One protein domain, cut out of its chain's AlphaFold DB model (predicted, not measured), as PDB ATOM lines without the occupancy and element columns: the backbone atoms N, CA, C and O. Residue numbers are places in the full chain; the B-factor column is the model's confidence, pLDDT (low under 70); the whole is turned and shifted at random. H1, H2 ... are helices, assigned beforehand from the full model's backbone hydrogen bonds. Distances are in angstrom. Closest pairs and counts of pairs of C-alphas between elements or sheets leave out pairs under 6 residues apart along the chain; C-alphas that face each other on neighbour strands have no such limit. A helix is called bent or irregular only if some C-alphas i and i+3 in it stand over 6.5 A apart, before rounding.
ATOM      1  N   CYS A  59      -6.136  15.971  34.680       90.50
ATOM      2  CA  CYS A  59      -5.065  16.624  35.436       90.50
ATOM      3  C   CYS A  59      -5.151  18.153  35.309       90.50
ATOM      4  O   CYS A  59      -4.856  18.720  34.253       90.50
ATOM      5  N   VAL A  60      -5.494  18.836  36.406       91.81
ATOM      6  CA  VAL A  60      -5.647  20.304  36.462       91.81
ATOM      7  C   VAL A  60      -4.349  21.028  36.102       91.81
ATOM      8  O   VAL A  60      -4.371  22.032  35.386       91.81
ATOM      9  N   ARG A  61      -3.197  20.495  36.530       91.94
ATOM     10  CA  ARG A  61      -1.877  21.036  36.167       91.94
ATOM     11  C   ARG A  61      -1.622  20.907  34.664       91.94
ATOM     12  O   ARG A  61      -1.152  21.860  34.048       91.94
ATOM     13  N   GLY A  62      -2.006  19.776  34.065       93.75
ATOM     14  CA  GLY A  62      -1.980  19.556  32.617       93.75
ATOM     15  C   GLY A  62      -2.860  20.549  31.860       93.75
ATOM     16  O   GLY A  62      -2.382  21.208  30.943       93.75
ATOM     17  N   GLN A  63      -4.111  20.735  32.293       94.00
ATOM     18  CA  GLN A  63      -5.051  21.699  31.700       94.00
ATOM     19  C   GLN A  63      -4.521  23.141  31.778       94.00
ATOM     20  O   GLN A  63      -4.564  23.884  30.795       94.00
ATOM     21  N   THR A  64      -3.974  23.520  32.935       93.81
ATOM     22  CA  THR A  64      -3.430  24.862  33.186       93.81
ATOM     23  C   THR A  64      -2.188  25.126  32.336       93.81
ATOM     24  O   THR A  64      -2.123  26.148  31.650       93.81
ATOM     25  N   MET A  65      -1.226  24.196  32.319       94.12
ATOM     26  CA  MET A  65      -0.008  24.344  31.516       94.12
ATOM     27  C   MET A  65      -0.277  24.256  30.018       94.12
ATOM     28  O   MET A  65       0.343  24.993  29.259       94.12
ATOM     29  N   LEU A  66      -1.237  23.439  29.581       94.00
ATOM     30  CA  LEU A  66      -1.663  23.419  28.186       94.00
ATOM     31  C   LEU A  66      -2.179  24.793  27.752       94.00
ATOM     32  O   LEU A  66      -1.740  25.321  26.733       94.00
ATOM     33  N   ALA A  67      -3.072  25.400  28.539       92.75
ATOM     34  CA  ALA A  67      -3.573  26.739  28.248       92.75
ATOM     35  C   ALA A  67      -2.449  27.785  28.246       92.75
ATOM     36  O   ALA A  67      -2.390  28.611  27.335       92.75
ATOM     37  N   ARG A  68      -1.536  27.719  29.222       92.56
ATOM     38  CA  ARG A  68      -0.385  28.623  29.331       92.56
ATOM     39  C   ARG A  68       0.510  28.556  28.097       92.56
ATOM     40  O   ARG A  68       0.740  29.583  27.466       92.56
ATOM     41  N   VAL A  69       0.948  27.356  27.720       91.12
ATOM     42  CA  VAL A  69       1.827  27.167  26.562       91.12
ATOM     43  C   VAL A  69       1.115  27.585  25.281       91.12
ATOM     44  O   VAL A  69       1.716  28.285  24.475       91.12
ATOM     45  N   LEU A  70      -0.174  27.267  25.103       89.31
ATOM     46  CA  LEU A  70      -0.959  27.721  23.943       89.31
ATOM     47  C   LEU A  70      -1.005  29.251  23.801       89.31
ATOM     48  O   LEU A  70      -1.051  29.750  22.677       89.31
ATOM     49  N   ILE A  71      -1.018  29.991  24.913       86.75
ATOM     50  CA  ILE A  71      -0.995  31.459  24.913       86.75
ATOM     51  C   ILE A  71       0.411  31.979  24.622       86.75
ATOM     52  O   ILE A  71       0.563  32.819  23.737       86.75
ATOM     53  N   GLU A  72       1.422  31.481  25.338       86.25
ATOM     54  CA  GLU A  72       2.813  31.941  25.218       86.25
ATOM     55  C   GLU A  72       3.364  31.688  23.814       86.25
ATOM     56  O   GLU A  72       4.014  32.542  23.224       86.25
ATOM     57  N   THR A  73       3.020  30.541  23.239       80.75
ATOM     58  CA  THR A  73       3.592  30.063  21.976       80.75
ATOM     59  C   THR A  73       2.660  30.277  20.783       80.75
ATOM     60  O   THR A  73       2.899  29.766  19.687       80.75
ATOM     61  N   ARG A  74       1.598  31.074  20.956       79.00
ATOM     62  CA  ARG A  74       0.603  31.371  19.910       79.00
ATOM     63  C   ARG A  74       1.201  31.928  18.610       79.00
ATOM     64  O   ARG A  74       0.543  31.844  17.578       79.00
ATOM     65  N   SER A  75       2.401  32.507  18.673       67.12
ATOM     66  CA  SER A  75       3.186  33.012  17.539       67.12
ATOM     67  C   SER A  75       4.234  32.027  17.001       67.12
ATOM     68  O   SER A  75       4.709  32.214  15.888       67.12
ATOM     69  N   GLU A  76       4.606  30.995  17.765       61.97
ATOM     70  CA  GLU A  76       5.795  30.158  17.520       61.97
ATOM     71  C   GLU A  76       5.483  28.722  17.081       61.97
ATOM     72  O   GLU A  76       6.229  28.162  16.283       61.97
ATOM     73  N   VAL A  77       4.380  28.117  17.550       55.44
ATOM     74  CA  VAL A  77       4.056  26.675  17.357       55.44
ATOM     75  C   VAL A  77       3.895  26.260  15.890       55.44
ATOM     76  O   VAL A  77       3.780  25.075  15.591       55.44
ATOM     77  N   PHE A  78       3.940  27.207  14.953       52.81
ATOM     78  CA  PHE A  78       3.803  26.947  13.525       52.81
ATOM     79  C   PHE A  78       4.900  27.641  12.707       52.81
ATOM     80  O   PHE A  78       4.627  28.482  11.852       52.81
ATOM     81  N   ASP A  79       6.155  27.239  12.952       34.47
ATOM     82  CA  ASP A  79       7.323  27.544  12.104       34.47
ATOM     83  C   ASP A  79       7.691  29.038  12.008       34.47
ATOM     84  O   ASP A  79       8.220  29.500  10.998       34.47
ATOM     85  N   GLY A  80       7.370  29.836  13.033       38.97
ATOM     86  CA  GLY A  80       7.584  31.290  12.987       38.97
ATOM     87  C   GLY A  80       6.763  31.999  11.899       38.97
ATOM     88  O   GLY A  80       6.997  33.173  11.610       38.97
ATOM     89  N   ARG A  81       5.787  31.304  11.296       40.47
ATOM     90  CA  ARG A  81       4.824  31.888  10.365       40.47
ATOM     91  C   ARG A  81       3.585  32.262  11.158       40.47
ATOM     92  O   ARG A  81       2.799  31.407  11.559       40.47
ATOM     93  N   PHE A  82       3.359  33.561  11.291       39.81
ATOM     94  CA  PHE A  82       2.125  34.132  11.837       39.81
ATOM     95  C   PHE A  82       0.873  33.820  10.972       39.81
ATOM     96  O   PHE A  82      -0.238  34.229  11.313       39.81
ATOM     97  N   ASP A  83       1.034  33.051   9.885       39.69
ATOM     98  CA  ASP A  83       0.187  33.084   8.693       39.69
ATOM     99  C   ASP A  83      -0.498  31.750   8.348       39.69
ATOM    100  O   ASP A  83      -0.877  31.536   7.192       39.69
ATOM    101  N   ILE A  84      -0.744  30.843   9.307       54.31
ATOM    102  CA  ILE A  84      -1.849  29.892   9.082       54.31
ATOM    103  C   ILE A  84      -3.138  30.702   9.209       54.31
ATOM    104  O   ILE A  84      -3.719  30.832  10.289       54.31
ATOM    105  N   LEU A  85      -3.539  31.322   8.096       59.72
ATOM    106  CA  LEU A  85      -4.654  32.250   8.063       59.72
ATOM    107  C   LEU A  85      -5.900  31.563   8.630       59.72
ATOM    108  O   LEU A  85      -6.385  30.562   8.113       59.72
ATOM    109  N   GLY A  86      -6.421  32.111   9.720       62.12
ATOM    110  CA  GLY A  86      -7.611  31.597  10.379       62.12
ATOM    111  C   GLY A  86      -7.404  30.470  11.390       62.12
ATOM    112  O   GLY A  86      -8.384  29.851  11.792       62.12
ATOM    113  N   TYR A  87      -6.169  30.214  11.824       73.12
ATOM    114  CA  TYR A  87      -5.890  29.463  13.049       73.12
ATOM    115  C   TYR A  87      -5.727  30.409  14.253       73.12
ATOM    116  O   TYR A  87      -5.122  31.477  14.154       73.12
ATOM    117  N   SER A  88      -6.233  30.004  15.415       77.25
ATOM    118  CA  SER A  88      -6.079  30.684  16.697       77.25
ATOM    119  C   SER A  88      -5.917  29.664  17.822       77.25
ATOM    120  O   SER A  88      -6.723  28.757  17.973       77.25
ATOM    121  N   ALA A  89      -4.925  29.836  18.695       82.56
ATOM    122  CA  ALA A  89      -4.808  29.010  19.900       82.56
ATOM    123  C   ALA A  89      -5.856  29.367  20.983       82.56
ATOM    124  O   ALA A  89      -6.092  28.588  21.909       82.56
ATOM    125  N   LEU A  90      -6.523  30.526  20.859       83.19
ATOM    126  CA  LEU A  90      -7.435  31.074  21.869       83.19
ATOM    127  C   LEU A  90      -8.655  30.191  22.189       83.19
ATOM    128  O   LEU A  90      -8.926  30.019  23.375       83.19
ATOM    129  N   PRO A  91      -9.395  29.608  21.215       85.75
ATOM    130  CA  PRO A  91     -10.470  28.664  21.519       85.75
ATOM    131  C   PRO A  91     -10.031  27.532  22.457       85.75
ATOM    132  O   PRO A  91     -10.724  27.241  23.431       85.75
ATOM    133  N   ARG A  92      -8.869  26.920  22.187       87.88
ATOM    134  CA  ARG A  92      -8.334  25.815  22.994       87.88
ATOM    135  C   ARG A  92      -7.867  26.296  24.365       87.88
ATOM    136  O   ARG A  92      -8.230  25.679  25.361       87.88
ATOM    137  N   ALA A  93      -7.129  27.407  24.424       89.88
ATOM    138  CA  ALA A  93      -6.666  27.980  25.688       89.88
ATOM    139  C   ALA A  93      -7.843  28.337  26.612       89.88
ATOM    140  O   ALA A  93      -7.876  27.901  27.758       89.88
ATOM    141  N   ILE A  94      -8.861  29.034  26.094       89.06
ATOM    142  CA  ILE A  94     -10.062  29.422  26.854       89.06
ATOM    143  C   ILE A  94     -10.810  28.207  27.398       89.06
ATOM    144  O   ILE A  94     -11.240  28.228  28.553       89.06
ATOM    145  N   TYR A  95     -10.967  27.149  26.602       91.19
ATOM    146  CA  TYR A  95     -11.597  25.924  27.085       91.19
ATOM    147  C   TYR A  95     -10.814  25.301  28.243       91.19
ATOM    148  O   TYR A  95     -11.389  25.080  29.308       91.19
ATOM    149  N   TRP A  96      -9.513  25.057  28.063       92.31
ATOM    150  CA  TRP A  96      -8.713  24.362  29.071       92.31
ATOM    151  C   TRP A  96      -8.552  25.177  30.354       92.31
ATOM    152  O   TRP A  96      -8.641  24.611  31.439       92.31
ATOM    153  N   THR A  97      -8.439  26.506  30.259       92.38
ATOM    154  CA  THR A  97      -8.471  27.385  31.437       92.38
ATOM    155  C   THR A  97      -9.799  27.289  32.183       92.38
ATOM    156  O   THR A  97      -9.804  27.189  33.408       92.38
ATOM    157  N   ARG A  98     -10.936  27.292  31.473       91.38
ATOM    158  CA  ARG A  98     -12.258  27.151  32.106       91.38
ATOM    159  C   ARG A  98     -12.437  25.785  32.756       91.38
ATOM    160  O   ARG A  98     -12.977  25.724  33.853       91.38
ATOM    161  N   LYS A  99     -11.969  24.719  32.102       91.38
ATOM    162  CA  LYS A  99     -12.013  23.360  32.649       91.38
ATOM    163  C   LYS A  99     -11.187  23.261  33.933       91.38
ATOM    164  O   LYS A  99     -11.704  22.789  34.939       91.38
ATOM    165  N   ALA A 100      -9.971  23.815  33.924       91.56
ATOM    166  CA  ALA A 100      -9.112  23.874  35.104       91.56
ATOM    167  C   ALA A 100      -9.771  24.659  36.249       91.56
ATOM    168  O   ALA A 100      -9.766  24.205  37.388       91.56
ATOM    169  N   ALA A 101     -10.402  25.799  35.942       89.88
ATOM    170  CA  ALA A 101     -11.091  26.636  36.926       89.88
ATOM    171  C   ALA A 101     -12.346  25.992  37.544       89.88
ATOM    172  O   ALA A 101     -12.771  26.412  38.616       89.88
ATOM    173  N   GLN A 102     -12.957  25.015  36.869       87.94
ATOM    174  CA  GLN A 102     -14.121  24.272  37.367       87.94
ATOM    175  C   GLN A 102     -13.737  23.073  38.240       87.94
ATOM    176  O   GLN A 102     -14.615  22.468  38.850       87.94
ATOM    177  N   SER A 103     -12.457  22.696  38.283       82.25
ATOM    178  CA  SER A 103     -12.012  21.566  39.091       82.25
ATOM    179  C   SER A 103     -11.920  21.952  40.564       82.25
ATOM    180  O   SER A 103     -11.239  22.912  40.921       82.25
ATOM    181  N   ASN A 104     -12.559  21.164  41.431       68.12
ATOM    182  CA  ASN A 104     -12.480  21.333  42.886       68.12
ATOM    183  C   ASN A 104     -11.129  20.862  43.468       68.12
ATOM    184  O   ASN A 104     -10.820  21.178  44.614       68.12
ATOM    185  N   ASN A 105     -10.315  20.140  42.687       61.62
ATOM    186  CA  ASN A 105      -8.978  19.682  43.075       61.62
ATOM    187  C   ASN A 105      -7.911  20.688  42.624       61.62
ATOM    188  O   ASN A 105      -7.159  20.438  41.680       61.62
ATOM    189  N   THR A 106      -7.823  21.843  43.286       60.50
ATOM    190  CA  THR A 106      -6.659  22.728  43.126       60.50
ATOM    191  C   THR A 106      -5.533  22.262  44.044       60.50
ATOM    192  O   THR A 106      -5.206  22.920  45.030       60.50
ATOM    193  N   GLU A 107      -4.958  21.101  43.743       57.47
ATOM    194  CA  GLU A 107      -3.691  20.710  44.351       57.47
ATOM    195  C   GLU A 107      -2.593  21.686  43.881       57.47
ATOM    196  O   GLU A 107      -2.446  21.976  42.689       57.47
ATOM    197  N   ASP A 108      -1.846  22.210  44.855       56.12
ATOM    198  CA  ASP A 108      -0.473  22.698  44.698       56.12
ATOM    199  C   ASP A 108      -0.259  23.895  43.735       56.12
ATOM    200  O   ASP A 108       0.329  23.788  42.658       56.12
ATOM    201  N   GLY A 109      -0.759  25.080  44.113       63.38
ATOM    202  CA  GLY A 109      -0.320  26.375  43.552       63.38
ATOM    203  C   GLY A 109      -0.897  26.786  42.188       63.38
ATOM    204  O   GLY A 109      -0.863  27.967  41.839       63.38
ATOM    205  N   SER A 110      -1.520  25.861  41.453       72.12
ATOM    206  CA  SER A 110      -2.113  26.125  40.129       72.12
ATOM    207  C   SER A 110      -3.256  27.153  40.138       72.12
ATOM    208  O   SER A 110      -3.516  27.794  39.122       72.12
ATOM    209  N   ALA A 111      -3.913  27.383  41.280       80.31
ATOM    210  CA  ALA A 111      -5.030  28.326  41.400       80.31
ATOM    211  C   ALA A 111      -4.655  29.774  41.025       80.31
ATOM    212  O   ALA A 111      -5.470  30.500  40.448       80.31
ATOM    213  N   VAL A 112      -3.423  30.200  41.335       80.25
ATOM    214  CA  VAL A 112      -2.928  31.535  40.963       80.25
ATOM    215  C   VAL A 112      -2.718  31.616  39.453       80.25
ATOM    216  O   VAL A 112      -3.188  32.565  38.827       80.25
ATOM    217  N   ASP A 113      -2.100  30.597  38.855       86.31
ATOM    218  CA  ASP A 113      -1.907  30.527  37.405       86.31
ATOM    219  C   ASP A 113      -3.240  30.490  36.654       86.31
ATOM    220  O   ASP A 113      -3.434  31.262  35.716       86.31
ATOM    221  N   ILE A 114      -4.203  29.680  37.107       89.44
ATOM    222  CA  ILE A 114      -5.555  29.626  36.532       89.44
ATOM    223  C   ILE A 114      -6.206  31.009  36.574       89.44
ATOM    224  O   ILE A 114      -6.768  31.455  35.571       89.44
ATOM    225  N   ARG A 115      -6.120  31.717  37.709       90.38
ATOM    226  CA  ARG A 115      -6.682  33.067  37.860       90.38
ATOM    227  C   ARG A 115      -6.010  34.068  36.920       90.38
ATOM    228  O   ARG A 115      -6.712  34.839  36.265       90.38
ATOM    229  N   ASN A 116      -4.684  34.043  36.834       90.81
ATOM    230  CA  ASN A 116      -3.910  34.938  35.976       90.81
ATOM    231  C   ASN A 116      -4.245  34.712  34.498       90.81
ATOM    232  O   ASN A 116      -4.632  35.657  33.809       90.81
ATOM    233  N   ILE A 117      -4.216  33.454  34.050       91.38
ATOM    234  CA  ILE A 117      -4.569  33.071  32.679       91.38
ATOM    235  C   ILE A 117      -6.031  33.434  32.383       91.38
ATOM    236  O   ILE A 117      -6.340  33.980  31.326       91.38
ATOM    237  N   THR A 118      -6.945  33.202  33.329       92.25
ATOM    238  CA  THR A 118      -8.357  33.588  33.181       92.25
ATOM    239  C   THR A 118      -8.507  35.092  32.959       92.25
ATOM    240  O   THR A 118      -9.284  35.514  32.104       92.25
ATOM    241  N   ASN A 119      -7.789  35.914  33.725       91.12
ATOM    242  CA  ASN A 119      -7.855  37.368  33.598       91.12
ATOM    243  C   ASN A 119      -7.269  37.855  32.269       91.12
ATOM    244  O   ASN A 119      -7.874  38.711  31.620       91.12
ATOM    245  N   GLU A 120      -6.153  37.270  31.836       89.12
ATOM    246  CA  GLU A 120      -5.561  37.536  30.526       89.12
ATOM    247  C   GLU A 120      -6.544  37.189  29.395       89.12
ATOM    248  O   GLU A 120      -6.844  38.023  28.537       89.12
ATOM    249  N   LEU A 121      -7.146  35.997  29.433       87.00
ATOM    250  CA  LEU A 121      -8.106  35.547  28.425       87.00
ATOM    251  C   LEU A 121      -9.400  36.369  28.417       87.00
ATOM    252  O   LEU A 121      -9.919  36.663  27.340       87.00
ATOM    253  N   LYS A 122      -9.884  36.837  29.573       89.62
ATOM    254  CA  LYS A 122     -11.029  37.766  29.643       89.62
ATOM    255  C   LYS A 122     -10.777  39.061  28.869       89.62
ATOM    256  O   LYS A 122     -11.718  39.608  28.292       89.62
ATOM    257  N   ALA A 123      -9.542  39.566  28.848       83.06
ATOM    258  CA  ALA A 123      -9.200  40.753  28.066       83.06
ATOM    259  C   ALA A 123      -9.325  40.483  26.557       83.06
ATOM    260  O   ALA A 123      -9.909  41.297  25.841       83.06
ATOM    261  N   PHE A 124      -8.873  39.311  26.094       80.62
ATOM    262  CA  PHE A 124      -9.087  38.872  24.712       80.62
ATOM    263  C   PHE A 124     -10.576  38.726  24.395       80.62
ATOM    264  O   PHE A 124     -11.031  39.217  23.363       80.62
ATOM    265  N   GLU A 125     -11.356  38.126  25.300       83.00
ATOM    266  CA  GLU A 125     -12.782  37.883  25.076       83.00
ATOM    267  C   GLU A 125     -13.605  39.165  24.905       83.00
ATOM    268  O   GLU A 125     -14.503  39.217  24.061       83.00
ATOM    269  N   LYS A 126     -13.253  40.224  25.645       85.44
ATOM    270  CA  LYS A 126     -13.849  41.565  25.508       85.44
ATOM    271  C   LYS A 126     -13.559  42.235  24.157       85.44
ATOM    272  O   LYS A 126     -14.199  43.229  23.831       85.44
ATOM    273  N   GLY A 127     -12.569  41.751  23.406       83.38
ATOM    274  CA  GLY A 127     -12.155  42.312  22.118       83.38
ATOM    275  C   GLY A 127     -12.625  41.525  20.893       83.38
ATOM    276  O   GLY A 127     -12.422  41.992  19.773       83.38
ATOM    277  N   ILE A 128     -13.237  40.351  21.078       85.62
ATOM    278  CA  ILE A 128     -13.559  39.414  19.986       85.62
ATOM    279  C   ILE A 128     -14.458  40.039  18.914       85.62
ATOM    280  O   ILE A 128     -14.298  39.757  17.730       85.62
ATOM    281  N   ASP A 129     -15.428  40.853  19.318       87.12
ATOM    282  CA  ASP A 129     -16.445  41.459  18.453       87.12
ATOM    283  C   ASP A 129     -16.054  42.845  17.920       87.12
ATOM    284  O   ASP A 129     -16.842  43.467  17.206       87.12
ATOM    285  N   ARG A 130     -14.818  43.299  18.168       90.12
ATOM    286  CA  ARG A 130     -14.296  44.561  17.617       90.12
ATOM    287  C   ARG A 130     -13.911  44.465  16.144       90.12
ATOM    288  O   ARG A 130     -13.903  45.480  15.460       90.12
ATOM    289  N   GLN A 131     -13.575  43.272  15.656       90.31
ATOM    290  CA  GLN A 131     -13.188  43.049  14.262       90.31
ATOM    291  C   GLN A 131     -13.549  41.644  13.786       90.31
ATOM    292  O   GLN A 131     -13.498  40.674  14.541       90.31
ATOM    293  N   CYS A 132     -13.895  41.521  12.506       90.94
ATOM    294  CA  CYS A 132     -14.154  40.232  11.885       90.94
ATOM    295  C   CYS A 132     -12.870  39.390  11.857       90.94
ATOM    296  O   CYS A 132     -11.852  39.825  11.324       90.94
ATOM    297  N   ALA A 133     -12.926  38.153  12.351       88.44
ATOM    298  CA  ALA A 133     -11.781  37.244  12.377       88.44
ATOM    299  C   ALA A 133     -11.235  36.917  10.975       88.44
ATOM    300  O   ALA A 133     -10.057  36.602  10.835       88.44
ATOM    301  N   MET A 134     -12.073  37.037   9.935       89.44
ATOM    302  CA  MET A 134     -11.658  36.812   8.551       89.44
ATOM    303  C   MET A 134     -11.135  38.084   7.879       89.44
ATOM    304  O   MET A 134      -9.977  38.153   7.489       89.44
ATOM    305  N   CYS A 135     -11.992  39.095   7.708       90.56
ATOM    306  CA  CYS A 135     -11.657  40.277   6.908       90.56
ATOM    307  C   CYS A 135     -11.054  41.429   7.717       90.56
ATOM    308  O   CYS A 135     -10.756  42.463   7.133       90.56
ATOM    309  N   ARG A 136     -10.927  41.287   9.044       90.44
ATOM    310  CA  ARG A 136     -10.401  42.300   9.981       90.44
ATOM    311  C   ARG A 136     -11.167  43.626  10.026       90.44
ATOM    312  O   ARG A 136     -10.815  44.504  10.800       90.44
ATOM    313  N   MET A 137     -12.261  43.751   9.277       91.56
ATOM    314  CA  MET A 137     -13.115  44.934   9.319       91.56
ATOM    315  C   MET A 137     -13.882  45.014  10.647       91.56
ATOM    316  O   MET A 137     -14.399  43.982  11.103       91.56
ATOM    317  N   PRO A 138     -14.009  46.213  11.239       92.81
ATOM    318  CA  PRO A 138     -14.875  46.430  12.387       92.81
ATOM    319  C   PRO A 138     -16.362  46.299  12.004       92.81
ATOM    320  O   PRO A 138     -16.704  46.296  10.812       92.81
ATOM    321  N   PRO A 139     -17.261  46.168  12.995       93.19
ATOM    322  CA  PRO A 139     -18.697  46.288  12.766       93.19
ATOM    323  C   PRO A 139     -19.058  47.610  12.063       93.19
ATOM    324  O   PRO A 139     -18.431  48.642  12.294       93.19
ATOM    325  N   LYS A 140     -20.047  47.567  11.161       90.62
ATOM    326  CA  LYS A 140     -20.501  48.727  10.377       90.62
ATOM    327  C   LYS A 140     -21.781  49.298  10.983       90.62
ATOM    328  O   LYS A 140     -22.766  48.568  11.081       90.62
ATOM    329  N   GLY A 141     -21.784  50.591  11.313       87.94
ATOM    330  CA  GLY A 141     -22.930  51.242  11.962       87.94
ATOM    331  C   GLY A 141     -23.339  50.496  13.235       87.94
ATOM    332  O   GLY A 141     -22.476  50.060  13.993       87.94
ATOM    333  N   ASP A 142     -24.639  50.261  13.404       87.38
ATOM    334  CA  ASP A 142     -25.196  49.567  14.575       87.38
ATOM    335  C   ASP A 142     -25.117  48.027  14.492       87.38
ATOM    336  O   ASP A 142     -25.631  47.314  15.358       87.38
ATOM    337  N   MET A 143     -24.494  47.460  13.451       86.38
ATOM    338  CA  MET A 143     -24.400  46.004  13.308       86.38
ATOM    339  C   MET A 143     -23.395  45.397  14.290       86.38
ATOM    340  O   MET A 143     -22.207  45.680  14.209       86.38
ATOM    341  N   SER A 144     -23.811  44.436  15.117       91.69
ATOM    342  CA  SER A 144     -22.887  43.622  15.922       91.69
ATOM    343  C   SER A 144     -22.282  42.456  15.127       91.69
ATOM    344  O   SER A 144     -22.988  41.792  14.358       91.69
ATOM    345  N   LEU A 145     -21.010  42.118  15.367       95.06
ATOM    346  CA  LEU A 145     -20.407  40.905  14.804       95.06
ATOM    347  C   LEU A 145     -20.988  39.632  15.444       95.06
ATOM    348  O   LEU A 145     -21.219  39.556  16.650       95.06
ATOM    349  N   ARG A 146     -21.176  38.586  14.635       94.50
ATOM    350  CA  ARG A 146     -21.716  37.292  15.074       94.50
ATOM    351  C   ARG A 146     -20.591  36.384  15.552       94.50
ATOM    352  O   ARG A 146     -19.712  36.028  14.767       94.50
ATOM    353  N   LYS A 147     -20.626  35.976  16.820       93.00
ATOM    354  CA  LYS A 147     -19.648  35.036  17.391       93.00
ATOM    355  C   LYS A 147     -19.837  33.629  16.815       93.00
ATOM    356  O   LYS A 147     -20.957  33.222  16.509       93.00
ATOM    357  N   CYS A 148     -18.748  32.874  16.681       91.06
ATOM    358  CA  CYS A 148     -18.816  31.452  16.347       91.06
ATOM    359  C   CYS A 148     -19.697  30.729  17.371       91.06
ATOM    360  O   CYS A 148     -19.410  30.768  18.565       91.06
ATOM    361  N   VAL A 149     -20.748  30.045  16.919       88.12
ATOM    362  CA  VAL A 149     -21.712  29.384  17.819       88.12
ATOM    363  C   VAL A 149     -21.091  28.269  18.663       88.12
ATOM    364  O   VAL A 149     -21.613  27.956  19.729       88.12
ATOM    365  N   ARG A 150     -19.973  27.690  18.201       88.00
ATOM    366  CA  ARG A 150     -19.287  26.577  18.866       88.00
ATOM    367  C   ARG A 150     -18.305  27.073  19.924       88.00
ATOM    368  O   ARG A 150     -18.533  26.856  21.106       88.00
ATOM    369  N   CYS A 151     -17.246  27.778  19.519       86.44
ATOM    370  CA  CYS A 151     -16.217  28.223  20.463       86.44
ATOM    371  C   CYS A 151     -16.509  29.581  21.113       86.44
ATOM    372  O   CYS A 151     -15.998  29.854  22.191       86.44
ATOM    373  N   LYS A 152     -17.299  30.454  20.472       88.75
ATOM    374  CA  LYS A 152     -17.563  31.848  20.889       88.75
ATOM    375  C   LYS A 152     -16.322  32.751  21.011       88.75
ATOM    376  O   LYS A 152     -16.463  33.899  21.419       88.75
ATOM    377  N   THR A 153     -15.144  32.278  20.597       84.88
ATOM    378  CA  THR A 153     -13.851  32.976  20.743       84.88
ATOM    379  C   THR A 153     -13.415  33.786  19.516       84.88
ATOM    380  O   THR A 153     -12.347  34.389  19.515       84.88
ATOM    381  N   VAL A 154     -14.234  33.808  18.464       88.31
ATOM    382  CA  VAL A 154     -14.029  34.585  17.230       88.31
ATOM    383  C   VAL A 154     -15.374  35.123  16.744       88.31
ATOM    384  O   VAL A 154     -16.406  34.484  16.984       88.31
ATOM    385  N   ALA A 155     -15.383  36.267  16.058       92.69
ATOM    386  CA  ALA A 155     -16.597  36.878  15.516       92.69
ATOM    387  C   ALA A 155     -16.481  37.234  14.031       92.69
ATOM    388  O   ALA A 155     -15.391  37.425  13.495       92.69
ATOM    389  N   TYR A 156     -17.630  37.319  13.361       94.25
ATOM    390  CA  TYR A 156     -17.732  37.492  11.916       94.25
ATOM    391  C   TYR A 156     -18.777  38.541  11.555       94.25
ATOM    392  O   TYR A 156     -19.849  38.595  12.155       94.25
ATOM    393  N   CYS A 157     -18.510  39.325  10.513       94.88
ATOM    394  CA  CYS A 157     -19.494  40.263   9.964       94.88
ATOM    395  C   CYS A 157     -20.619  39.565   9.179       94.88
ATOM    396  O   CYS A 157     -21.670  40.153   8.953       94.88
ATOM    397  N   GLY A 158     -20.424  38.302   8.783       94.94
ATOM    398  CA  GLY A 158     -21.401  37.535   8.017       94.94
ATOM    399  C   GLY A 158     -20.973  36.090   7.765       94.94
ATOM    400  O   GLY A 158     -19.850  35.684   8.087       94.94
ATOM    401  N   ARG A 159     -21.884  35.311   7.167       95.75
ATOM    402  CA  ARG A 159     -21.710  33.872   6.898       95.75
ATOM    403  C   ARG A 159     -20.544  33.581   5.948       95.75
ATOM    404  O   ARG A 159     -19.854  32.578   6.134       95.75
ATOM    405  N   ASP A 160     -20.280  34.460   4.988       95.88
ATOM    406  CA  ASP A 160     -19.190  34.269   4.024       95.88
ATOM    407  C   ASP A 160     -17.826  34.319   4.707       95.88
ATOM    408  O   ASP A 160     -16.988  33.440   4.507       95.88
ATOM    409  N   CYS A 161     -17.625  35.310   5.581       94.44
ATOM    410  CA  CYS A 161     -16.408  35.432   6.377       94.44
ATOM    411  C   CYS A 161     -16.231  34.242   7.323       94.44
ATOM    412  O   CYS A 161     -15.135  33.694   7.406       94.44
ATOM    413  N   GLN A 162     -17.307  33.798   7.981       93.81
ATOM    414  CA  GLN A 162     -17.274  32.600   8.819       93.81
ATOM    415  C   GLN A 162     -16.864  31.355   8.020       93.81
ATOM    416  O   GLN A 162     -15.999  30.600   8.455       93.81
ATOM    417  N   THR A 163     -17.462  31.147   6.845       93.56
ATOM    418  CA  THR A 163     -17.212  29.964   6.006       93.56
ATOM    419  C   THR A 163     -15.787  29.947   5.465       93.56
ATOM    420  O   THR A 163     -15.140  28.900   5.466       93.56
ATOM    421  N   LYS A 164     -15.275  31.105   5.034       92.69
ATOM    422  CA  LYS A 164     -13.880  31.244   4.600       92.69
ATOM    423  C   LYS A 164     -12.927  30.950   5.755       92.69
ATOM    424  O   LYS A 164     -12.121  30.036   5.635       92.69
ATOM    425  N   HIS A 165     -13.099  31.611   6.899       90.12
ATOM    426  CA  HIS A 165     -12.255  31.399   8.078       90.12
ATOM    427  C   HIS A 165     -12.238  29.930   8.523       90.12
ATOM    428  O   HIS A 165     -11.176  29.362   8.769       90.12
ATOM    429  N   TRP A 166     -13.410  29.281   8.524       90.19
ATOM    430  CA  TRP A 166     -13.563  27.850   8.801       90.19
ATOM    431  C   TRP A 166     -12.684  26.971   7.913       90.19
ATOM    432  O   TRP A 166     -12.004  26.074   8.414       90.19
ATOM    433  N   ARG A 167     -12.683  27.231   6.602       88.62
ATOM    434  CA  ARG A 167     -11.899  26.468   5.621       88.62
ATOM    435  C   ARG A 167     -10.401  26.754   5.711       88.62
ATOM    436  O   ARG A 167      -9.621  25.845   5.457       88.62
ATOM    437  N   MET A 168     -10.014  27.979   6.062       84.69
ATOM    438  CA  MET A 168      -8.606  28.397   6.069       84.69
ATOM    439  C   MET A 168      -7.826  27.890   7.283       84.69
ATOM    440  O   MET A 168      -6.625  27.669   7.198       84.69
ATOM    441  N   GLY A 169      -8.512  27.599   8.383       81.12
ATOM    442  CA  GLY A 169      -7.861  27.016   9.552       81.12
ATOM    443  C   GLY A 169      -8.806  26.806  10.717       81.12
ATOM    444  O   GLY A 169      -8.589  25.886  11.507       81.12
ATOM    445  N   HIS A 170      -9.906  27.569  10.764       86.44
ATOM    446  CA  HIS A 170     -10.697  27.628  11.980       86.44
ATOM    447  C   HIS A 170     -11.410  26.304  12.311       86.44
ATOM    448  O   HIS A 170     -11.783  26.010  13.440       86.44
ATOM    449  N   LYS A 171     -11.602  25.414  11.332       85.50
ATOM    450  CA  LYS A 171     -12.124  24.069  11.616       85.50
ATOM    451  C   LYS A 171     -11.214  23.270  12.562       85.50
ATOM    452  O   LYS A 171     -11.717  22.416  13.289       85.50
ATOM    453  N   ARG A 172      -9.896  23.499  12.504       77.31
ATOM    454  CA  ARG A 172      -8.880  22.742  13.255       77.31
ATOM    455  C   ARG A 172      -8.702  23.255  14.680       77.31
ATOM    456  O   ARG A 172      -8.432  22.460  15.571       77.31
ATOM    457  N   ASP A 173      -8.841  24.558  14.889       77.75
ATOM    458  CA  ASP A 173      -8.676  25.190  16.200       77.75
ATOM    459  C   ASP A 173     -10.001  25.371  16.953       77.75
ATOM    460  O   ASP A 173      -9.992  25.518  18.176       77.75
ATOM    461  N   CYS A 174     -11.139  25.362  16.248       84.12
ATOM    462  CA  CYS A 174     -12.452  25.486  16.848       84.12
ATOM    463  C   CYS A 174     -12.724  24.240  17.676       84.12
ATOM    464  O   CYS A 174     -13.192  23.213  17.170       84.12
ATOM    465  N   LEU A 175     -12.419  24.360  18.964       75.81
ATOM    466  CA  LEU A 175     -12.548  23.264  19.891       75.81
ATOM    467  C   LEU A 175     -14.018  22.863  20.022       75.81
ATOM    468  O   LEU A 175     -14.883  23.677  20.353       75.81
ATOM    469  N   ASP A 176     -14.291  21.592  19.739       76.19
ATOM    470  CA  ASP A 176     -15.581  20.995  20.037       76.19
ATOM    471  C   ASP A 176     -15.610  20.561  21.491       76.19
ATOM    472  O   ASP A 176     -15.271  19.420  21.796       76.19
ATOM    473  N   CYS A 177     -15.999  21.468  22.384       76.19
ATOM    474  CA  CYS A 177     -16.044  21.171  23.813       76.19
ATOM    475  C   CYS A 177     -16.803  19.865  24.092       76.19
ATOM    476  O   CYS A 177     -16.334  19.072  24.892       76.19
ATOM    477  N   LYS A 178     -17.888  19.582  23.348       77.94
ATOM    478  CA  LYS A 178     -18.662  18.339  23.501       77.94
ATOM    479  C   LYS A 178     -17.832  17.089  23.226       77.94
ATOM    480  O   LYS A 178     -17.805  16.201  24.061       77.94
ATOM    481  N   LYS A 179     -17.110  17.034  22.101       82.06
ATOM    482  CA  LYS A 179     -16.270  15.869  21.770       82.06
ATOM    483  C   LYS A 179     -15.105  15.696  22.733       82.06
ATOM    484  O   LYS A 179     -14.737  14.567  23.034       82.06
ATOM    485  N   VAL A 180     -14.516  16.802  23.188       84.88
ATOM    486  CA  VAL A 180     -13.434  16.746  24.179       84.88
ATOM    487  C   VAL A 180     -13.981  16.253  25.515       84.88
ATOM    488  O   VAL A 180     -13.402  15.353  26.107       84.88
ATOM    489  N   ASP A 181     -15.129  16.767  25.957       85.88
ATOM    490  CA  ASP A 181     -15.792  16.315  27.181       85.88
ATOM    491  C   ASP A 181     -16.211  14.831  27.087       85.88
ATOM    492  O   ASP A 181     -16.020  14.089  28.046       85.88
ATOM    493  N   GLU A 182     -16.699  14.368  25.930       87.38
ATOM    494  CA  GLU A 182     -16.985  12.950  25.644       87.38
ATOM    495  C   GLU A 182     -15.718  12.078  25.657       87.38
ATOM    496  O   GLU A 182     -15.756  10.924  26.082       87.38
ATOM    497  N   GLU A 183     -14.583  12.584  25.170       87.44
ATOM    498  CA  GLU A 183     -13.301  11.878  25.256       87.44
ATOM    499  C   GLU A 183     -12.803  11.776  26.697       87.44
ATOM    500  O   GLU A 183     -12.397  10.691  27.111       87.44
ATOM    501  N   ILE A 184     -12.875  12.869  27.460       86.44
ATOM    502  CA  ILE A 184     -12.533  12.877  28.887       86.44
ATOM    503  C   ILE A 184     -13.405  11.854  29.620       86.44
ATOM    504  O   ILE A 184     -12.876  10.981  30.298       86.44
ATOM    505  N   ALA A 185     -14.726  11.891  29.413       86.31
ATOM    506  CA  ALA A 185     -15.656  10.953  30.039       86.31
ATOM    507  C   ALA A 185     -15.326   9.487  29.713       86.31
ATOM    508  O   ALA A 185     -15.364   8.648  30.605       86.31
ATOM    509  N   ARG A 186     -14.946   9.178  28.465       87.56
ATOM    510  CA  ARG A 186     -14.522   7.824  28.063       87.56
ATOM    511  C   ARG A 186     -13.212   7.369  28.703       87.56
ATOM    512  O   ARG A 186     -13.025   6.173  28.850       87.56
ATOM    513  N   LYS A 187     -12.292   8.286  29.018       79.62
ATOM    514  CA  LYS A 187     -11.006   7.968  29.667       79.62
ATOM    515  C   LYS A 187     -11.104   7.891  31.189       79.62
ATOM    516  O   LYS A 187     -10.201   7.360  31.823       79.62
ATOM    517  N   SER A 188     -12.159   8.464  31.763       73.81
ATOM    518  CA  SER A 188     -12.438   8.441  33.202       73.81
ATOM    519  C   SER A 188     -13.371   7.301  33.635       73.81
ATOM    520  O   SER A 188     -13.633   7.188  34.831       73.81
ATOM    521  N   ALA A 189     -13.893   6.511  32.690       64.38
ATOM    522  CA  ALA A 189     -14.753   5.345  32.913       64.38
ATOM    523  C   ALA A 189     -13.947   4.046  32.799       64.38
ATOM    524  O   ALA A 189     -14.248   3.116  33.577       64.38
TER     525      ALA A 189
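Overview. This is residues 59 to 189 of the 189 residues of the protein "Hypothetical protein" of Odontella aurita (UniProt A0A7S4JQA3). H3, H2 and H1 make an up-and-down bundle, each running against its neighbour in the chain; beyond one end, H4 and looped residues 126 to 158 form a second part, and residues 182 to 189, of which 182 to 187 belong to H5, stick out. The printed part has 131 residues, class all helix, with five named helices, H1 to H5 in order, and no named strand. It is compact, radius of gyration of the C-alphas 15.8 A, spanning 48 by 33 by 29 A.

Along the chain. H3, residues 110 to 125, measures 21.9 A; H2, 90 to 102, 18.2 A; H1, 60 to 72, 18.3 A, from C-alpha 60 at (-5.647, 20.304, 36.462). H4, 159 to 173, 18.2 A, is irregular: C-alphas 168 and 171 are 7.9 A apart. H5, 177 to 187, 15.3 A, ends at C-alpha 187 (-11.006, 7.968, 29.667).

Arrangement. Hairpin H2 and H3 touch at a steep tilt of 41 degrees, closest C-alphas Thr 97 and Ile 114, 6.3 A. Hairpin H1 and H2 touch at a shallow 27 degrees, closest C-alphas Ala 67 and Ala 93, 4.2 A. H2 and H4 are close but not clearly touching, closest C-alphas Pro 91 and Asp 173, 6.6 A. Every O i to N i+4 pair is within hydrogen-bond range in H1, H2, H3 and H5; in H4, 8 of 11.

Size, cuts and confidence. The printed part has no cut. Links H1 to H2 and H3 to H4 are long. Residues 75 to 86, 104 to 109 and 189 have pLDDT under 70.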